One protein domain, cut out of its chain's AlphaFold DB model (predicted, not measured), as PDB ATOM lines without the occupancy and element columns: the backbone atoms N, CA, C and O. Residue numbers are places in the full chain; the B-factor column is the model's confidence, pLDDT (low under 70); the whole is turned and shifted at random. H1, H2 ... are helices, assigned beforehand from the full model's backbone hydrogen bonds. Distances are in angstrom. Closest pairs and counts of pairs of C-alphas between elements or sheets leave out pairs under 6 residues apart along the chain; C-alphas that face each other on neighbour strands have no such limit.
ATOM      1  N   ALA A 206     -19.825  35.621 -54.057       96.31
ATOM      2  CA  ALA A 206     -19.675  34.793 -52.863       96.31
ATOM      3  C   ALA A 206     -20.857  34.954 -51.890       96.31
ATOM      4  O   ALA A 206     -21.365  33.954 -51.385       96.31
ATOM      5  N   GLU A 207     -21.335  36.189 -51.671       97.25
ATOM      6  CA  GLU A 207     -22.537  36.445 -50.861       97.25
ATOM      7  C   GLU A 207     -23.770  35.758 -51.464       97.25
ATOM      8  O   GLU A 207     -24.571  35.177 -50.737       97.25
ATOM      9  N   LYS A 208     -23.907  35.777 -52.797       96.19
ATOM     10  CA  LYS A 208     -25.011  35.116 -53.505       96.19
ATOM     11  C   LYS A 208     -25.003  33.597 -53.331       96.19
ATOM     12  O   LYS A 208     -26.042  33.030 -53.011       96.19
ATOM     13  N   ILE A 209     -23.854  32.952 -53.544       96.31
ATOM     14  CA  ILE A 209     -23.717  31.493 -53.400       96.31
ATOM     15  C   ILE A 209     -24.049  31.083 -51.964       96.31
ATOM     16  O   ILE A 209     -24.848  30.178 -51.750       96.31
ATOM     17  N   PHE A 210     -23.516  31.810 -50.981       97.69
ATOM     18  CA  PHE A 210     -23.816  31.527 -49.584       97.69
ATOM     19  C   PHE A 210     -25.292  31.734 -49.235       97.69
ATOM     20  O   PHE A 210     -25.867  30.940 -48.499       97.69
ATOM     21  N   LEU A 211     -25.916  32.799 -49.749       97.25
ATOM     22  CA  LEU A 211     -27.334  33.051 -49.515       97.25
ATOM     23  C   LEU A 211     -28.194  31.899 -50.048       97.25
ATOM     24  O   LEU A 211     -29.109  31.468 -49.353       97.25
ATOM     25  N   LYS A 212     -27.866  31.382 -51.236       97.06
ATOM     26  CA  LYS A 212     -28.513  30.199 -51.808       97.06
ATOM     27  C   LYS A 212     -28.393  28.992 -50.875       97.06
ATOM     28  O   LYS A 212     -29.415  28.444 -50.487       97.06
ATOM     29  N   GLU A 213     -27.178  28.653 -50.441       97.50
ATOM     30  CA  GLU A 213     -26.933  27.538 -49.507       97.50
ATOM     31  C   GLU A 213     -27.753  27.668 -48.213       97.50
ATOM     32  O   GLU A 213     -28.334  26.693 -47.742       97.50
ATOM     33  N   GLN A 214     -27.819  28.871 -47.629       97.94
ATOM     34  CA  GLN A 214     -28.574  29.106 -46.394       97.94
ATOM     35  C   GLN A 214     -30.086  28.985 -46.590       97.94
ATOM     36  O   GLN A 214     -30.769  28.493 -45.695       97.94
ATOM     37  N   ILE A 215     -30.608  29.444 -47.729       97.19
ATOM     38  CA  ILE A 215     -32.035  29.346 -48.045       97.19
ATOM     39  C   ILE A 215     -32.422  27.888 -48.290       97.19
ATOM     40  O   ILE A 215     -33.367  27.425 -47.661       97.19
ATOM     41  N   THR A 216     -31.673  27.161 -49.125       95.94
ATOM     42  CA  THR A 216     -31.906  25.731 -49.393       95.94
ATOM     43  C   THR A 216     -31.921  24.937 -48.095       95.94
ATOM     44  O   THR A 216     -32.923  24.303 -47.786       95.94
ATOM     45  N   LYS A 217     -30.881  25.089 -47.265       97.06
ATOM     46  CA  LYS A 217     -30.810  24.418 -45.965       97.06
ATOM     47  C   LYS A 217     -32.026  24.717 -45.084       97.06
ATOM     48  O   LYS A 217     -32.541  23.838 -44.411       97.06
ATOM     49  N   LYS A 218     -32.488  25.970 -45.064       96.75
ATOM     50  CA  LYS A 218     -33.645  26.361 -44.251       96.75
ATOM     51  C   LYS A 218     -34.968  25.809 -44.769       96.75
ATOM     52  O   LYS A 218     -35.849  25.552 -43.960       96.75
ATOM     53  N   ILE A 219     -35.108  25.642 -46.080       95.69
ATOM     54  CA  ILE A 219     -36.285  25.014 -46.687       95.69
ATOM     55  C   ILE A 219     -36.282  23.515 -46.389       95.69
ATOM     56  O   ILE A 219     -37.314  23.002 -45.980       95.69
ATOM     57  N   GLU A 220     -35.128  22.852 -46.498       94.62
ATOM     58  CA  GLU A 220     -34.957  21.442 -46.117       94.62
ATOM     59  C   GLU A 220     -35.275  21.208 -44.630       94.62
ATOM     60  O   GLU A 220     -35.974  20.259 -44.291       94.62
ATOM     61  N   ASP A 221     -34.800  22.092 -43.740       95.25
ATOM     62  CA  ASP A 221     -35.029  21.985 -42.293       95.25
ATOM     63  C   ASP A 221     -36.505  22.236 -41.910       95.25
ATOM     64  O   ASP A 221     -37.020  21.599 -40.989       95.25
ATOM     65  N   ASN A 222     -37.177  23.192 -42.567       94.00
ATOM     66  CA  ASN A 222     -38.529  23.630 -42.194       94.00
ATOM     67  C   ASN A 222     -39.649  22.951 -43.004       94.00
ATOM     68  O   ASN A 222     -40.807  23.050 -42.603       94.00
ATOM     69  N   GLY A 223     -39.344  22.345 -44.157       91.69
ATOM     70  CA  GLY A 223     -40.332  21.750 -45.066       91.69
ATOM     71  C   GLY A 223     -41.295  22.757 -45.707       91.69
ATOM     72  O   GLY A 223     -42.405  22.400 -46.080       91.69
ATOM     73  N   GLY A 224     -40.930  24.042 -45.802       91.50
ATOM     74  CA  GLY A 224     -41.877  25.061 -46.258       91.50
ATOM     75  C   GLY A 224     -41.297  26.447 -46.526       91.50
ATOM     76  O   GLY A 224     -40.087  26.660 -46.621       91.50
ATOM     77  N   ARG A 225     -42.198  27.426 -46.678       93.88
ATOM     78  CA  ARG A 225     -41.841  28.827 -46.963       93.88
ATOM     79  C   ARG A 225     -41.135  29.480 -45.773       93.88
ATOM     80  O   ARG A 225     -41.582  29.374 -44.638       93.88
ATOM     81  N   LEU A 226     -40.095  30.261 -46.065       94.94
ATOM     82  CA  LEU A 226     -39.339  31.006 -45.055       94.94
ATOM     83  C   LEU A 226     -40.178  32.101 -44.378       94.94
ATOM     84  O   LEU A 226     -40.706  33.001 -45.045       94.94
ATOM     85  N   VAL A 227     -40.211  32.088 -43.046       96.25
ATOM     86  CA  VAL A 227     -40.897  33.079 -42.206       96.25
ATOM     87  C   VAL A 227     -39.925  34.200 -41.809       96.25
ATOM     88  O   VAL A 227     -38.711  34.121 -42.001       96.25
ATOM     89  N   GLY A 228     -40.436  35.304 -41.257       95.31
ATOM     90  CA  GLY A 228     -39.616  36.439 -40.816       95.31
ATOM     91  C   GLY A 228     -38.490  36.067 -39.838       95.31
ATOM     92  O   GLY A 228     -37.439  36.712 -39.855       95.31
ATOM     93  N   GLU A 229     -38.672  35.034 -39.014       97.44
ATOM     94  CA  GLU A 229     -37.633  34.531 -38.105       97.44
ATOM     95  C   GLU A 229     -36.497  33.818 -38.847       97.44
ATOM     96  O   GLU A 229     -35.326  34.061 -38.539       97.44
ATOM     97  N   ASP A 230     -36.811  33.053 -39.895       97.69
ATOM     98  CA  ASP A 230     -35.807  32.413 -40.748       97.69
ATOM     99  C   ASP A 230     -34.935  33.453 -41.444       97.69
ATOM    100  O   ASP A 230     -33.709  33.356 -41.429       97.69
ATOM    101  N   TRP A 231     -35.543  34.520 -41.972       97.75
ATOM    102  CA  TRP A 231     -34.797  35.622 -42.581       97.75
ATOM    103  C   TRP A 231     -33.867  36.324 -41.588       97.75
ATOM    104  O   TRP A 231     -32.765  36.733 -41.961       97.75
ATOM    105  N   LYS A 232     -34.271  36.459 -40.317       98.06
ATOM    106  CA  LYS A 232     -33.397  36.989 -39.258       98.06
ATOM    107  C   LYS A 232     -32.230  36.038 -38.977       98.06
ATOM    108  O   LYS A 232     -31.101  36.511 -38.835       98.06
ATOM    109  N   ALA A 233     -32.473  34.727 -38.942       98.12
ATOM    110  CA  ALA A 233     -31.431  33.719 -38.756       98.12
ATOM    111  C   ALA A 233     -30.430  33.700 -39.926       98.12
ATOM    112  O   ALA A 233     -29.221  33.768 -39.698       98.12
ATOM    113  N   ILE A 234     -30.923  33.719 -41.169       98.06
ATOM    114  CA  ILE A 234     -30.102  33.816 -42.386       98.06
ATOM    115  C   ILE A 234     -29.273  35.105 -42.365       98.06
ATOM    116  O   ILE A 234     -28.081  35.083 -42.666       98.06
ATOM    117  N   ALA A 235     -29.866  36.233 -41.960       98.00
ATOM    118  CA  ALA A 235     -29.145  37.498 -41.863       98.00
ATOM    119  C   ALA A 235     -28.031  37.482 -40.822       98.00
ATOM    120  O   ALA A 235     -26.948  38.015 -41.075       98.00
ATOM    121  N   LYS A 236     -28.273  36.843 -39.677       98.25
ATOM    122  CA  LYS A 236     -27.252  36.641 -38.653       98.25
ATOM    123  C   LYS A 236     -26.083  35.819 -39.208       98.25
ATOM    124  O   LYS A 236     -24.957  36.309 -39.180       98.25
ATOM    125  N   ALA A 237     -26.354  34.657 -39.810       98.12
ATOM    126  CA  ALA A 237     -25.327  33.798 -40.409       98.12
ATOM    127  C   ALA A 237     -24.553  34.499 -41.546       98.12
ATOM    128  O   ALA A 237     -23.331  34.388 -41.655       98.12
ATOM    129  N   HIS A 238     -25.248  35.281 -42.376       98.25
ATOM    130  CA  HIS A 238     -24.635  36.092 -43.428       98.25
ATOM    131  C   HIS A 238     -23.679  37.145 -42.862       98.25
ATOM    132  O   HIS A 238     -22.558  37.294 -43.350       98.25
ATOM    133  N   ASN A 239     -24.099  37.884 -41.834       97.75
ATOM    134  CA  ASN A 239     -23.264  38.919 -41.230       97.75
ATOM    135  C   ASN A 239     -22.066  38.322 -40.485       97.75
ATOM    136  O   ASN A 239     -20.976  38.866 -40.601       97.75
ATOM    137  N   GLU A 240     -22.225  37.183 -39.813       98.06
ATOM    138  CA  GLU A 240     -21.106  36.462 -39.194       98.06
ATOM    139  C   GLU A 240     -20.025  36.080 -40.218       98.06
ATOM    140  O   GLU A 240     -18.834  36.165 -39.920       98.06
ATOM    141  N   ARG A 241     -20.423  35.713 -41.446       97.94
ATOM    142  CA  ARG A 241     -19.486  35.330 -42.513       97.94
ATOM    143  C   ARG A 241     -18.870  36.522 -43.249       97.94
ATOM    144  O   ARG A 241     -17.687  36.477 -43.585       97.94
ATOM    145  N   PHE A 242     -19.659  37.551 -43.557       97.50
ATOM    146  CA  PHE A 242     -19.255  38.606 -44.494       97.50
ATOM    147  C   PHE A 242     -19.047  39.986 -43.869       97.50
ATOM    148  O   PHE A 242     -18.327  40.795 -44.461       97.50
ATOM    149  N   ALA A 243     -19.627  40.298 -42.708       95.94
ATOM    150  CA  ALA A 243     -19.452  41.621 -42.117       95.94
ATOM    151  C   ALA A 243     -17.972  41.857 -41.772       95.94
ATOM    152  O   ALA A 243     -17.300  41.016 -41.182       95.94
ATOM    153  N   GLY A 244     -17.435  43.004 -42.187       94.75
ATOM    154  CA  GLY A 244     -16.025  43.343 -41.990       94.75
ATOM    155  C   GLY A 244     -15.065  42.756 -43.032       94.75
ATOM    156  O   GLY A 244     -13.897  43.149 -43.059       94.75
ATOM    157  N   THR A 245     -15.524  41.875 -43.927       96.50
ATOM    158  CA  THR A 245     -14.675  41.348 -45.007       96.50
ATOM    159  C   THR A 245     -14.391  42.423 -46.059       96.50
ATOM    160  O   THR A 245     -15.240  43.261 -46.367       96.50
ATOM    161  N   VAL A 246     -13.165  42.442 -46.591       96.44
ATOM    162  CA  VAL A 246     -12.736  43.427 -47.595       96.44
ATOM    163  C   VAL A 246     -12.867  42.821 -48.985       96.44
ATOM    164  O   VAL A 246     -12.117  41.911 -49.336       96.44
ATOM    165  N   VAL A 247     -13.779  43.374 -49.781       96.56
ATOM    166  CA  VAL A 247     -13.911  43.078 -51.210       96.56
ATOM    167  C   VAL A 247     -12.803  43.812 -51.934       96.56
ATOM    168  O   VAL A 247     -12.680  45.036 -51.814       96.56
ATOM    169  N   LYS A 248     -11.982  43.071 -52.673       97.12
ATOM    170  CA  LYS A 248     -10.846  43.648 -53.394       97.12
ATOM    171  C   LYS A 248     -11.293  44.193 -54.743       97.12
ATOM    172  O   LYS A 248     -12.173  43.650 -55.409       97.12
ATOM    173  N   LYS A 249     -10.631  45.250 -55.200       96.94
ATOM    174  CA  LYS A 249     -10.738  45.728 -56.574       96.94
ATOM    175  C   LYS A 249     -10.434  44.577 -57.537       96.94
ATOM    176  O   LYS A 249      -9.407  43.918 -57.408       96.94
ATOM    177  N   GLY A 250     -11.299  44.381 -58.527       95.56
ATOM    178  CA  GLY A 250     -11.197  43.270 -59.476       95.56
ATOM    179  C   GLY A 250     -12.127  42.092 -59.174       95.56
ATOM    180  O   GLY A 250     -12.357  41.278 -60.062       95.56
ATOM    181  N   GLU A 251     -12.700  42.012 -57.972       95.94
ATOM    182  CA  GLU A 251     -13.624  40.934 -57.615       95.94
ATOM    183  C   GLU A 251     -14.952  41.038 -58.381       95.94
ATOM    184  O   GLU A 251     -15.446  42.140 -58.652       95.94
ATOM    185  N   GLN A 252     -15.526  39.886 -58.742       95.62
ATOM    186  CA  GLN A 252     -16.807  39.819 -59.439       95.62
ATOM    187  C   GLN A 252     -17.971  40.085 -58.480       95.62
ATOM    188  O   GLN A 252     -18.155  39.436 -57.448       95.62
ATOM    189  N   LEU A 253     -18.788  41.047 -58.871       95.31
ATOM    190  CA  LEU A 253     -20.020  41.436 -58.212       95.31
ATOM    191  C   LEU A 253     -21.210  40.798 -58.923       95.31
ATOM    192  O   LEU A 253     -21.122  40.372 -60.079       95.31
ATOM    193  N   ILE A 254     -22.360  40.799 -58.253       91.88
ATOM    194  CA  ILE A 254     -23.615  40.380 -58.882       91.88
ATOM    195  C   ILE A 254     -23.873  41.232 -60.142       91.88
ATOM    196  O   ILE A 254     -23.541  42.421 -60.184       91.88
ATOM    197  N   LYS A 255     -24.477  40.613 -61.167       86.44
ATOM    198  CA  LYS A 255     -24.698  41.155 -62.525       86.44
ATOM    199  C   LYS A 255     -23.427  41.288 -63.382       86.44
ATOM    200  O   LYS A 255     -23.422  42.043 -64.348       86.44
ATOM    201  N   GLY A 256     -22.346  40.587 -63.032       88.44
ATOM    202  CA  GLY A 256     -21.112  40.553 -63.830       88.44
ATOM    203  C   GLY A 256     -20.274  41.834 -63.758       88.44
ATOM    204  O   GLY A 256     -19.318  41.996 -64.513       88.44
ATOM    205  N   PHE A 257     -20.607  42.758 -62.852       91.06
ATOM    206  CA  PHE A 257     -19.782  43.939 -62.617       91.06
ATOM    207  C   PHE A 257     -18.497  43.568 -61.880       91.06
ATOM    208  O   PHE A 257     -18.454  42.612 -61.117       91.06
ATOM    209  N   ILE A 258     -17.464  44.388 -62.044       95.12
ATOM    210  CA  ILE A 258     -16.198  44.236 -61.329       95.12
ATOM    211  C   ILE A 258     -16.088  45.326 -60.259       95.12
ATOM    212  O   ILE A 258     -16.423  46.493 -60.498       95.12
ATOM    213  N   ALA A 259     -15.608  44.966 -59.070       95.56
ATOM    214  CA  ALA A 259     -15.329  45.915 -58.003       95.56
ATOM    215  C   ALA A 259     -14.273  46.939 -58.456       95.56
ATOM    216  O   ALA A 259     -13.129  46.606 -58.760       95.56
ATOM    217  N   VAL A 260     -14.654  48.219 -58.501       94.88
ATOM    218  CA  VAL A 260     -13.779  49.307 -58.986       94.88
ATOM    219  C   VAL A 260     -12.772  49.757 -57.922       94.88
ATOM    220  O   VAL A 260     -11.713  50.298 -58.247       94.88
ATOM    221  N   LYS A 261     -13.115  49.576 -56.649       94.38
ATOM    222  CA  LYS A 261     -12.326  49.974 -55.482       94.38
ATOM    223  C   LYS A 261     -12.505  48.940 -54.388       94.38
ATOM    224  O   LYS A 261     -13.547  48.292 -54.355       94.38
ATOM    225  N   ASP A 262     -11.538  48.889 -53.487       95.44
ATOM    226  CA  ASP A 262     -11.654  48.102 -52.269       95.44
ATOM    227  C   ASP A 262     -12.737  48.709 -51.373       95.44
ATOM    228  O   ASP A 262     -12.839  49.938 -51.241       95.44
ATOM    229  N   TYR A 263     -13.562  47.859 -50.776       94.12
ATOM    230  CA  TYR A 263     -14.527  48.273 -49.766       94.12
ATOM    231  C   TYR A 263     -14.788  47.147 -48.777       94.12
ATOM    232  O   TYR A 263     -14.696  45.968 -49.105       94.12
ATOM    233  N   THR A 264     -15.135  47.528 -47.555       94.69
ATOM    234  CA  THR A 264     -15.531  46.585 -46.514       94.69
ATOM    235  C   THR A 264     -17.028  46.324 -46.608       94.69
ATOM    236  O   THR A 264     -17.816  47.269 -46.725       94.69
ATOM    237  N   LEU A 265     -17.431  45.057 -46.561       94.88
ATOM    238  CA  LEU A 265     -18.834  44.687 -46.446       94.88
ATOM    239  C   LEU A 265     -19.353  45.087 -45.065       94.88
ATOM    240  O   LEU A 265     -18.795  44.730 -44.029       94.88
ATOM    241  N   THR A 266     -20.416  45.881 -45.068       94.56
ATOM    242  CA  THR A 266     -21.157  46.251 -43.865       94.56
ATOM    243  C   THR A 266     -22.205  45.193 -43.564       94.56
ATOM    244  O   THR A 266     -22.663  44.503 -44.475       94.56
ATOM    245  N   GLU A 267     -22.652  45.136 -42.314       96.06
ATOM    246  CA  GLU A 267     -23.803  44.321 -41.931       96.06
ATOM    247  C   GLU A 267     -25.022  44.619 -42.815       96.06
ATOM    248  O   GLU A 267     -25.296  45.769 -43.190       96.06
ATOM    249  N   ARG A 268     -25.760  43.564 -43.156       95.69
ATOM    250  CA  ARG A 268     -27.008  43.633 -43.908       95.69
ATOM    251  C   ARG A 268     -28.169  43.289 -42.983       95.69
ATOM    252  O   ARG A 268     -28.150  42.280 -42.284       95.69
ATOM    253  N   SER A 269     -29.201  44.127 -42.990       96.56
ATOM    254  CA  SER A 269     -30.478  43.820 -42.333       96.56
ATOM    255  C   SER A 269     -31.183  42.659 -43.041       96.56
ATOM    256  O   SER A 269     -31.063  42.555 -44.263       96.56
ATOM    257  N   TYR A 270     -32.009  41.894 -42.326       97.19
ATOM    258  CA  TYR A 270     -32.816  40.819 -42.920       97.19
ATOM    259  C   TYR A 270     -33.693  41.302 -44.092       97.19
ATOM    260  O   TYR A 270     -33.770  40.621 -45.110       97.19
ATOM    261  N   VAL A 271     -34.251  42.518 -44.008       96.25
ATOM    262  CA  VAL A 271     -35.015  43.144 -45.105       96.25
ATOM    263  C   VAL A 271     -34.149  43.294 -46.355       96.25
ATOM    264  O   VAL A 271     -34.534  42.858 -47.428       96.25
ATOM    265  N   ALA A 272     -32.935  43.834 -46.218       95.19
ATOM    266  CA  ALA A 272     -32.004  43.992 -47.338       95.19
ATOM    267  C   ALA A 272     -31.589  42.657 -47.983       95.19
ATOM    268  O   ALA A 272     -31.329  42.633 -49.184       95.19
ATOM    269  N   ILE A 273     -31.509  41.573 -47.205       97.00
ATOM    270  CA  ILE A 273     -31.241  40.227 -47.730       97.00
ATOM    271  C   ILE A 273     -32.457  39.703 -48.492       97.00
ATOM    272  O   ILE A 273     -32.306  39.287 -49.636       97.00
ATOM    273  N   ARG A 274     -33.655  39.809 -47.908       96.75
ATOM    274  CA  ARG A 274     -34.913  39.408 -48.549       96.75
ATOM    275  C   ARG A 274     -35.159  40.170 -49.855       96.75
ATOM    276  O   ARG A 274     -35.330  39.559 -50.899       96.75
ATOM    277  N   THR A 275     -35.051  41.498 -49.830       95.50
ATOM    278  CA  THR A 275     -35.168  42.332 -51.035       95.50
ATOM    279  C   THR A 275     -34.120  41.970 -52.084       95.50
ATOM    280  O   THR A 275     -34.379  42.090 -53.277       95.50
ATOM    281  N   GLN A 276     -32.916  41.557 -51.672       95.81
ATOM    282  CA  GLN A 276     -31.924  41.100 -52.636       95.81
ATOM    283  C   GLN A 276     -32.318  39.753 -53.244       95.81
ATOM    284  O   GLN A 276     -32.199  39.623 -54.458       95.81
ATOM    285  N   PHE A 277     -32.780  38.793 -52.439       96.31
ATOM    286  CA  PHE A 277     -33.314  37.514 -52.916       96.31
ATOM    287  C   PHE A 277     -34.407  37.734 -53.973       96.31
ATOM    288  O   PHE A 277     -34.283  37.212 -55.077       96.31
ATOM    289  N   ASP A 278     -35.369  38.625 -53.712       95.19
ATOM    290  CA  ASP A 278     -36.442  38.957 -54.664       95.19
ATOM    291  C   ASP A 278     -35.918  39.529 -55.997       95.19
ATOM    292  O   ASP A 278     -36.553  39.387 -57.041       95.19
ATOM    293  N   LYS A 279     -34.745  40.180 -55.979       94.50
ATOM    294  CA  LYS A 279     -34.072  40.728 -57.170       94.50
ATOM    295  C   LYS A 279     -33.198  39.698 -57.905       94.50
ATOM    296  O   LYS A 279     -32.712  40.005 -58.998       94.50
ATOM    297  N   MET A 280     -32.939  38.522 -57.330       93.69
ATOM    298  CA  MET A 280     -32.148  37.457 -57.958       93.69
ATOM    299  C   MET A 280     -33.060  36.541 -58.778       93.69
ATOM    300  O   MET A 280     -33.589  35.555 -58.274       93.69
ATOM    301  N   ALA A 281     -33.219  36.874 -60.062       91.94
ATOM    302  CA  ALA A 281     -34.113  36.172 -60.987       91.94
ATOM    303  C   ALA A 281     -33.811  34.674 -61.156       91.94
ATOM    304  O   ALA A 281     -34.689  33.928 -61.562       91.94
ATOM    305  N   ASP A 282     -32.587  34.240 -60.864       93.38
ATOM    306  CA  ASP A 282     -32.181  32.841 -60.952       93.38
ATOM    307  C   ASP A 282     -32.429  32.051 -59.662       93.38
ATOM    308  O   ASP A 282     -32.722  30.866 -59.727       93.38
ATOM    309  N   LEU A 283     -32.353  32.702 -58.499       92.81
ATOM    310  CA  LEU A 283     -32.499  32.033 -57.204       92.81
ATOM    311  C   LEU A 283     -33.966  31.848 -56.804       92.81
ATOM    312  O   LEU A 283     -34.317  30.875 -56.148       92.81
ATOM    313  N   LYS A 284     -34.817  32.802 -57.184       93.12
ATOM    314  CA  LYS A 284     -36.241  32.780 -56.861       93.12
ATOM    315  C   LYS A 284     -36.983  31.543 -57.406       93.12
ATOM    316  O   LYS A 284     -37.606  30.880 -56.584       93.12
ATOM    317  N   PRO A 285     -36.921  31.209 -58.714       94.56
ATOM    318  CA  PRO A 285     -37.635  30.045 -59.240       94.56
ATOM    319  C   PRO A 285     -37.125  28.738 -58.626       94.56
ATOM    320  O   PRO A 285     -37.926  27.917 -58.218       94.56
ATOM    321  N   GLU A 286     -35.811  28.593 -58.443       93.62
ATOM    322  CA  GLU A 286     -35.227  27.402 -57.813       93.62
ATOM    323  C   GLU A 286     -35.748  27.181 -56.383       93.62
ATOM    324  O   GLU A 286     -36.007  26.056 -55.968       93.62
ATOM    325  N   VAL A 287     -35.930  28.264 -55.625       91.75
ATOM    326  CA  VAL A 287     -36.507  28.208 -54.279       91.75
ATOM    327  C   VAL A 287     -38.000  27.899 -54.305       91.75
ATOM    328  O   VAL A 287     -38.473  27.161 -53.445       91.75
ATOM    329  N   GLU A 288     -38.744  28.450 -55.261       93.31
ATOM    330  CA  GLU A 288     -40.168  28.152 -55.430       93.31
ATOM    331  C   GLU A 288     -40.393  26.683 -55.819       93.31
ATOM    332  O   GLU A 288     -41.279  26.055 -55.242       93.31
ATOM    333  N   ASP A 289     -39.547  26.124 -56.687       93.88
ATOM    334  CA  ASP A 289     -39.579  24.711 -57.085       93.88
ATOM    335  C   ASP A 289     -39.295  23.783 -55.891       93.88
ATOM    336  O   ASP A 289     -40.060  22.854 -55.642       93.88
ATOM    337  N   MET A 290     -38.257  24.074 -55.091       91.25
ATOM    338  CA  MET A 290     -37.969  23.306 -53.867       91.25
ATOM    339  C   MET A 290     -39.130  23.371 -52.871       91.25
ATOM    340  O   MET A 290     -39.523  22.361 -52.302       91.25
ATOM    341  N   VAL A 291     -39.704  24.557 -52.646       92.38
ATOM    342  CA  VAL A 291     -40.843  24.705 -51.727       92.38
ATOM    343  C   VAL A 291     -42.061  23.924 -52.227       92.38
ATOM    344  O   VAL A 291     -42.763  23.337 -51.406       92.38
ATOM    345  N   ALA A 292     -42.325  23.913 -53.537       91.25
ATOM    346  CA  ALA A 292     -43.427  23.151 -54.119       91.25
ATOM    347  C   ALA A 292     -43.247  21.639 -53.907       91.25
ATOM    348  O   ALA A 292     -44.190  20.981 -53.483       91.25
ATOM    349  N   GLU A 293     -42.031  21.114 -54.089       91.25
ATOM    350  CA  GLU A 293     -41.715  19.696 -53.856       91.25
ATOM    351  C   GLU A 293     -42.046  19.249 -52.422       91.25
ATOM    352  O   GLU A 293     -42.686  18.217 -52.228       91.25
ATOM    353  N   TYR A 294     -41.694  20.060 -51.418       87.50
ATOM    354  CA  TYR A 294     -42.021  19.767 -50.018       87.50
ATOM    355  C   TYR A 294     -43.498  19.987 -49.669       87.50
ATOM    356  O   TYR A 294     -44.014  19.326 -48.776       87.50
ATOM    357  N   THR A 295     -44.184  20.910 -50.349       85.44
ATOM    358  CA  THR A 295     -45.584  21.236 -50.028       85.44
ATOM    359  C   THR A 295     -46.564  20.242 -50.658       85.44
ATOM    360  O   THR A 295     -47.565  19.895 -50.034       85.44
ATOM    361  N   ASP A 296     -46.283  19.766 -51.874       77.88
ATOM    362  CA  ASP A 296     -47.197  18.898 -52.625       77.88
ATOM    363  C   ASP A 296     -46.982  17.400 -52.315       77.88
ATOM    364  O   ASP A 296     -47.890  16.588 -52.507       77.88
TER     365      ASP A 296
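What this domain is: This is residues 206 to 296 of the 352 residues of an uncharacterized protein of Hyaloscypha bicolor E (UniProt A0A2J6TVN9). H1 lies between H2 and H4, H3 crosses from H2 toward H4, and a long loop, residues 243 to 269, reaches away beyond one end. The 91 printed residues hold four named helices, H1 to H4 in order, and no named strand: all helix. The whole is compact, with a radius of gyration of the C-alphas of 14.1 A, and elongated, 47 by 24 by 17 A.

How they stand to each other: H1, residues 206 to 222, and H2, residues 228 to 242, form a helical hairpin at a steep tilt of 36 degrees, only just past shallow; their closest C-alphas, of Gln 214 and Ile 234, are 6.4 A apart. H3, residues 270 to 279, touches H2 about perpendicular at 88 degrees, its closest C-alphas, of Tyr 270 and Ala 235, 5.1 A apart. H4, residues 283 to 296, touches H1 the same way at a shallow tilt of 9 degrees, closest at the C-alphas of Val 291 and Ile 219, 6.8 A. H3 and H4 only just touch, with 3 pairs of C-alphas within 8 A, only at the corner. In each helix every O i to N i+4 pair is within hydrogen-bond range.

Where its parts are: H1 begins at C-alpha 206 (-19.675, 34.793, -52.863) and spans 24.4 A, H2 20.8 A, H3 14.3 A; H4, 20.2 A, ends at C-alpha 296 (-47.197, 18.898, -52.625).

The domain as a whole: The C-alphas farthest apart, of Lys 261 and Asp 296, are 46.8 A apart. The printed part has no cut; the link H2 to H3 is long, and no printed residue is under 70 in pLDDT.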